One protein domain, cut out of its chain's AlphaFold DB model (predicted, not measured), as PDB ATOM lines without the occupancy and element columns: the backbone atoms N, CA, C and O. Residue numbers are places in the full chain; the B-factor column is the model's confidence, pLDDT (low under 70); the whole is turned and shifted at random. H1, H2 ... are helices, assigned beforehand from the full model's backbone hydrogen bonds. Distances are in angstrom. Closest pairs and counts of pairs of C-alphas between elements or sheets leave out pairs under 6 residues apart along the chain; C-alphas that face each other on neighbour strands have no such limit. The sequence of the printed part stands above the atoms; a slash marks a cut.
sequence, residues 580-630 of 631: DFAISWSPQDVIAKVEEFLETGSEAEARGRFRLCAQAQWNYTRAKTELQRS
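Overview. This is residues 580 to 630 of the 631 residues of an uncharacterized protein of Synechococcus sp. SB0666_bin_14 (UniProt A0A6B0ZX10). What is the shape? H2 and H3 make a V, their first residues near each other, and the last part of the longer H1 reaches into its mouth. What is it built of? The 51 printed residues, compact with a radius of gyration of the C-alphas of 10.5 A, span 28 by 22 by 19 A; the class is all helix, in the order H1, H2, H3, with no named strand.

Along the chain. Where is H1? Residues 587 to 599, 18.6 A long, begin at C-alpha 587 (138.971, 156.718, 144.269). What follows? H2 is residues 603 to 609, and H3, residues 620 to 628, ends at C-alpha 628 (151.063, 150.288, 133.665).

Arrangement. What does H1 touch? With residues 594 to 598 alone it touches H3, opposite ways at a steep tilt of 58 degrees; the closest C-alphas, of Leu 598 and Lys 624, are 6.2 A apart. And H2? It is close to H1 but not clearly touching, at a steep tilt of 41 degrees, opposite ways; the closest C-alphas, of Phe 597 and Ala 606, are 6.3 A apart. H2 and H3 are close but not clearly touching, only just about perpendicular at 73 degrees; their closest C-alphas, of Glu 603 and Tyr 620, are 6.1 A apart. How are the backbones? In H1, H2 and H3 every O i to N i+4 pair is within hydrogen-bond range.

Size, cuts and confidence. How large is it? The C-alphas farthest apart, of Gln 588 and Ala 616, lie 28.6 A apart. Any cut, long link or low confidence? The printed part has no cut; the link from H1 to H2 is tight and that from H2 to H3 short; residue 630 is under 70 in pLDDT.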
ATOM      1  N   ASP A 580     143.215 145.032 151.530       87.69
ATOM      2  CA  ASP A 580     144.040 146.191 151.898       87.69
ATOM      3  C   ASP A 580     144.603 146.929 150.669       87.69
ATOM      4  O   ASP A 580     144.705 148.155 150.680       87.69
ATOM      5  N   PHE A 581     144.949 146.203 149.601       90.12
ATOM      6  CA  PHE A 581     145.404 146.773 148.332       90.12
ATOM      7  C   PHE A 581     144.244 147.002 147.351       90.12
ATOM      8  O   PHE A 581     144.115 148.093 146.805       90.12
ATOM      9  N   ALA A 582     143.396 145.992 147.136       88.75
ATOM     10  CA  ALA A 582     142.389 146.017 146.072       88.75
ATOM     11  C   ALA A 582     141.130 146.838 146.387       88.75
ATOM     12  O   ALA A 582     140.377 147.158 145.469       88.75
ATOM     13  N   ILE A 583     140.870 147.148 147.658       91.94
ATOM     14  CA  ILE A 583     139.676 147.862 148.108       91.94
ATOM     15  C   ILE A 583     140.100 149.149 148.819       91.94
ATOM     16  O   ILE A 583     140.935 149.148 149.729       91.94
ATOM     17  N   SER A 584     139.487 150.265 148.433       92.69
ATOM     18  CA  SER A 584     139.622 151.535 149.148       92.69
ATOM     19  C   SER A 584     138.277 152.242 149.259       92.69
ATOM     20  O   SER A 584     137.349 151.971 148.499       92.69
ATOM     21  N   TRP A 585     138.186 153.158 150.220       94.19
ATOM     22  CA  TRP A 585     136.976 153.934 150.489       94.19
ATOM     23  C   TRP A 585     136.808 155.131 149.551       94.19
ATOM     24  O   TRP A 585     135.686 155.599 149.370       94.19
ATOM     25  N   SER A 586     137.899 155.607 148.942       96.06
ATOM     26  CA  SER A 586     137.883 156.689 147.962       96.06
ATOM     27  C   SER A 586     138.615 156.300 146.669       96.06
ATOM     28  O   SER A 586     139.550 155.491 146.707       96.06
ATOM     29  N   PRO A 587     138.228 156.879 145.517       94.75
ATOM     30  CA  PRO A 587     138.971 156.718 144.269       94.75
ATOM     31  C   PRO A 587     140.438 157.151 144.386       94.75
ATOM     32  O   PRO A 587     141.318 156.483 143.851       94.75
ATOM     33  N   GLN A 588     140.707 158.234 145.120       95.88
ATOM     34  CA  GLN A 588     142.050 158.783 145.314       95.88
ATOM     35  C   GLN A 588     142.964 157.786 146.030       95.88
ATOM     36  O   GLN A 588     144.104 157.598 145.617       95.88
ATOM     37  N   ASP A 589     142.448 157.091 147.045       94.38
ATOM     38  CA  ASP A 589     143.217 156.084 147.780       94.38
ATOM     39  C   ASP A 589     143.563 154.870 146.911       94.38
ATOM     40  O   ASP A 589     144.636 154.293 147.063       94.38
ATOM     41  N   VAL A 590     142.664 154.436 146.013       92.06
ATOM     42  CA  VAL A 590     142.985 153.349 145.064       92.06
ATOM     43  C   VAL A 590     144.111 153.783 144.133       92.06
ATOM     44  O   VAL A 590     145.066 153.033 143.953       92.06
ATOM     45  N   ILE A 591     144.008 154.990 143.570       92.75
ATOM     46  CA  ILE A 591     145.010 155.534 142.647       92.75
ATOM     47  C   ILE A 591     146.369 155.625 143.345       92.75
ATOM     48  O   ILE A 591     147.330 155.051 142.846       92.75
ATOM     49  N   ALA A 592     146.428 156.217 144.540       93.69
ATOM     50  CA  ALA A 592     147.666 156.350 145.303       93.69
ATOM     51  C   ALA A 592     148.314 154.990 145.617       93.69
ATOM     52  O   ALA A 592     149.521 154.827 145.458       93.69
ATOM     53  N   LYS A 593     147.522 153.978 146.004       93.75
ATOM     54  CA  LYS A 593     148.035 152.614 146.228       93.75
ATOM     55  C   LYS A 593     148.593 151.994 144.948       93.75
ATOM     56  O   LYS A 593     149.608 151.303 145.003       93.75
ATOM     57  N   VAL A 594     147.927 152.197 143.809       93.06
ATOM     58  CA  VAL A 594     148.395 151.700 142.509       93.06
ATOM     59  C   VAL A 594     149.681 152.410 142.095       93.06
ATOM     60  O   VAL A 594     150.622 151.729 141.706       93.06
ATOM     61  N   GLU A 595     149.759 153.733 142.222       93.19
ATOM     62  CA  GLU A 595     150.967 154.519 141.939       93.19
ATOM     63  C   GLU A 595     152.137 154.068 142.818       93.19
ATOM     64  O   GLU A 595     153.181 153.680 142.298       93.19
ATOM     65  N   GLU A 596     151.932 153.978 144.133       93.44
ATOM     66  CA  GLU A 596     152.945 153.493 145.071       93.44
ATOM     67  C   GLU A 596     153.383 152.056 144.740       93.44
ATOM     68  O   GLU A 596     154.567 151.719 144.778       93.44
ATOM     69  N   PHE A 597     152.444 151.186 144.360       93.62
ATOM     70  CA  PHE A 597     152.765 149.840 143.900       93.62
ATOM     71  C   PHE A 597     153.595 149.859 142.606       93.62
ATOM     72  O   PHE A 597     154.569 149.109 142.476       93.62
ATOM     73  N   LEU A 598     153.256 150.734 141.658       93.25
ATOM     74  CA  LEU A 598     153.991 150.943 140.414       93.25
ATOM     75  C   LEU A 598     155.369 151.584 140.619       93.25
ATOM     76  O   LEU A 598     156.199 151.481 139.716       93.25
ATOM     77  N   GLU A 599     155.668 152.153 141.781       93.69
ATOM     78  CA  GLU A 599     157.006 152.646 142.131       93.69
ATOM     79  C   GLU A 599     157.931 151.547 142.665       93.69
ATOM     80  O   GLU A 599     159.148 151.646 142.526       93.69
ATOM     81  N   THR A 600     157.380 150.466 143.224       94.06
ATOM     82  CA  THR A 600     158.199 149.394 143.813       94.06
ATOM     83  C   THR A 600     159.139 148.755 142.783       94.06
ATOM     84  O   THR A 600     158.763 148.483 141.638       94.06
ATOM     85  N   GLY A 601     160.392 148.511 143.171       92.06
ATOM     86  CA  GLY A 601     161.413 147.902 142.315       92.06
ATOM     87  C   GLY A 601     161.394 146.373 142.339       92.06
ATOM     88  O   GLY A 601     161.935 145.724 141.444       92.06
ATOM     89  N   SER A 602     160.758 145.770 143.345       92.62
ATOM     90  CA  SER A 602     160.717 144.317 143.528       92.62
ATOM     91  C   SER A 602     159.461 143.851 144.266       92.62
ATOM     92  O   SER A 602     158.835 144.608 145.005       92.62
ATOM     93  N   GLU A 603     159.135 142.560 144.136       90.88
ATOM     94  CA  GLU A 603     158.058 141.934 144.913       90.88
ATOM     95  C   GLU A 603     158.284 142.075 146.427       90.88
ATOM     96  O   GLU A 603     157.336 142.316 147.174       90.88
ATOM     97  N   ALA A 604     159.527 141.912 146.889       90.81
ATOM     98  CA  ALA A 604     159.858 141.985 148.311       90.81
ATOM     99  C   ALA A 604     159.542 143.370 148.889       90.81
ATOM    100  O   ALA A 604     158.981 143.473 149.978       90.81
ATOM    101  N   GLU A 605     159.837 144.423 148.128       92.62
ATOM    102  CA  GLU A 605     159.499 145.795 148.490       92.62
ATOM    103  C   GLU A 605     157.981 146.012 148.516       92.62
ATOM    104  O   GLU A 605     157.449 146.524 149.501       92.62
ATOM    105  N   ALA A 606     157.265 145.540 147.492       89.88
ATOM    106  CA  ALA A 606     155.809 145.633 147.442       89.88
ATOM    107  C   ALA A 606     155.131 144.911 148.614       89.88
ATOM    108  O   ALA A 606     154.173 145.426 149.180       89.88
ATOM    109  N   ARG A 607     155.650 143.750 149.031       89.75
ATOM    110  CA  ARG A 607     155.163 143.018 150.213       89.75
ATOM    111  C   ARG A 607     155.528 143.675 151.542       89.75
ATOM    112  O   ARG A 607     154.894 143.372 152.549       89.75
ATOM    113  N   GLY A 608     156.541 144.540 151.558       89.31
ATOM    114  CA  GLY A 608     156.865 145.376 152.713       89.31
ATOM    115  C   GLY A 608     155.845 146.496 152.932       89.31
ATOM    116  O   GLY A 608     155.622 146.891 154.072       89.31
ATOM    117  N   ARG A 609     155.207 146.970 151.853       89.19
ATOM    118  CA  ARG A 609     154.225 148.067 151.868       89.19
ATOM    119  C   ARG A 609     152.781 147.566 151.916       89.19
ATOM    120  O   ARG A 609     151.965 148.080 152.673       89.19
ATOM    121  N   PHE A 610     152.477 146.523 151.146       89.50
ATOM    122  CA  PHE A 610     151.131 145.986 150.980       89.50
ATOM    123  C   PHE A 610     151.028 144.534 151.427       89.50
ATOM    124  O   PHE A 610     151.892 143.690 151.167       89.50
ATOM    125  N   ARG A 611     149.880 144.196 152.017       86.12
ATOM    126  CA  ARG A 611     149.525 142.810 152.305       86.12
ATOM    127  C   ARG A 611     148.997 142.122 151.044       86.12
ATOM    128  O   ARG A 611     147.797 142.078 150.789       86.12
ATOM    129  N   LEU A 612     149.912 141.550 150.269       87.31
ATOM    130  CA  LEU A 612     149.610 140.875 149.002       87.31
ATOM    131  C   LEU A 612     149.436 139.359 149.187       87.31
ATOM    132  O   LEU A 612     150.106 138.739 150.019       87.31
ATOM    133  N   CYS A 613     148.580 138.730 148.378       82.81
ATOM    134  CA  CYS A 613     148.388 137.276 148.391       82.81
ATOM    135  C   CYS A 613     149.544 136.518 147.696       82.81
ATOM    136  O   CYS A 613     150.575 137.099 147.335       82.81
ATOM    137  N   ALA A 614     149.440 135.189 147.599       79.88
ATOM    138  CA  ALA A 614     150.513 134.339 147.072       79.88
ATOM    139  C   ALA A 614     150.687 134.494 145.550       79.88
ATOM    140  O   ALA A 614     149.702 134.670 144.836       79.88
ATOM    141  N   GLN A 615     151.917 134.308 145.045       80.12
ATOM    142  CA  GLN A 615     152.239 134.459 143.611       80.12
ATOM    143  C   GLN A 615     151.434 133.535 142.677       80.12
ATOM    144  O   GLN A 615     151.224 133.845 141.508       80.12
ATOM    145  N   ALA A 616     150.944 132.407 143.202       73.81
ATOM    146  CA  ALA A 616     150.074 131.482 142.475       73.81
ATOM    147  C   ALA A 616     148.637 132.007 142.279       73.81
ATOM    148  O   ALA A 616     147.922 131.514 141.413       73.81
ATOM    149  N   GLN A 617     148.196 132.967 143.099       71.38
ATOM    150  CA  GLN A 617     146.868 133.589 143.019       71.38
ATOM    151  C   GLN A 617     146.922 134.971 142.365       71.38
ATOM    152  O   GLN A 617     145.985 135.361 141.675       71.38
ATOM    153  N   TRP A 618     148.018 135.699 142.565       81.62
ATOM    154  CA  TRP A 618     148.244 137.035 142.032       81.62
ATOM    155  C   TRP A 618     149.722 137.189 141.705       81.62
ATOM    156  O   TRP A 618     150.553 136.902 142.557       81.62
ATOM    157  N   ASN A 619     150.061 137.627 140.495       88.81
ATOM    158  CA  ASN A 619     151.448 137.679 140.044       88.81
ATOM    159  C   ASN A 619     151.962 139.124 139.997       88.81
ATOM    160  O   ASN A 619     151.390 139.951 139.290       88.81
ATOM    161  N   TYR A 620     153.058 139.405 140.711       90.62
ATOM    162  CA  TYR A 620     153.616 140.758 140.840       90.62
ATOM    163  C   TYR A 620     154.011 141.354 139.485       90.62
ATOM    164  O   TYR A 620     153.576 142.451 139.135       90.62
ATOM    165  N   THR A 621     154.795 140.614 138.698       90.44
ATOM    166  CA  THR A 621     155.288 141.066 137.390       90.44
ATOM    167  C   THR A 621     154.135 141.359 136.438       90.44
ATOM    168  O   THR A 621     154.104 142.409 135.794       90.44
ATOM    169  N   ARG A 622     153.151 140.454 136.397       90.44
ATOM    170  CA  ARG A 622     151.936 140.611 135.602       90.44
ATOM    171  C   ARG A 622     151.139 141.836 136.040       90.44
ATOM    172  O   ARG A 622     150.775 142.634 135.185       90.44
ATOM    173  N   ALA A 623     150.917 142.013 137.343       89.31
ATOM    174  CA  ALA A 623     150.169 143.146 137.881       89.31
ATOM    175  C   ALA A 623     150.836 144.484 137.539       89.31
ATOM    176  O   ALA A 623     150.161 145.389 137.062       89.31
ATOM    177  N   LYS A 624     152.164 144.591 137.686       90.94
ATOM    178  CA  LYS A 624     152.943 145.761 137.242       90.94
ATOM    179  C   LYS A 624     152.709 146.065 135.763       90.94
ATOM    180  O   LYS A 624     152.411 147.200 135.418       90.94
ATOM    181  N   THR A 625     152.801 145.049 134.903       89.94
ATOM    182  CA  THR A 625     152.615 145.227 133.454       89.94
ATOM    183  C   THR A 625     151.182 145.630 133.095       89.94
ATOM    184  O   THR A 625     150.987 146.488 132.240       89.94
ATOM    185  N   GLU A 626     150.171 145.020 133.714       91.06
ATOM    186  CA  GLU A 626     148.761 145.301 133.414       91.06
ATOM    187  C   GLU A 626     148.317 146.674 133.943       91.06
ATOM    188  O   GLU A 626     147.643 147.414 133.227       91.06
ATOM    189  N   LEU A 627     148.751 147.057 135.149       88.19
ATOM    190  CA  LEU A 627     148.435 148.361 135.736       88.19
ATOM    191  C   LEU A 627     149.139 149.508 134.998       88.19
ATOM    192  O   LEU A 627     148.528 150.546 134.782       88.19
ATOM    193  N   GLN A 628     150.366 149.302 134.505       83.12
ATOM    194  CA  GLN A 628     151.063 150.288 133.665       83.12
ATOM    195  C   GLN A 628     150.387 150.538 132.315       83.12
ATOM    196  O   GLN A 628     150.552 151.611 131.754       83.12
ATOM    197  N   ARG A 629     149.661 149.551 131.775       75.81
ATOM    198  CA  ARG A 629     148.912 149.688 130.511       75.81
ATOM    199  C   ARG A 629     147.557 150.374 130.683       75.81
ATOM    200  O   ARG A 629     146.916 150.675 129.683       75.81
ATOM    201  N   SER A 630     147.099 150.495 131.927       59.84
ATOM    202  CA  SER A 630     145.785 151.037 132.281       59.84
ATOM    203  C   SER A 630     145.860 152.484 132.788       59.84
ATOM    204  O   SER A 630     144.812 153.109 132.938       59.84
TER     205      SER A 630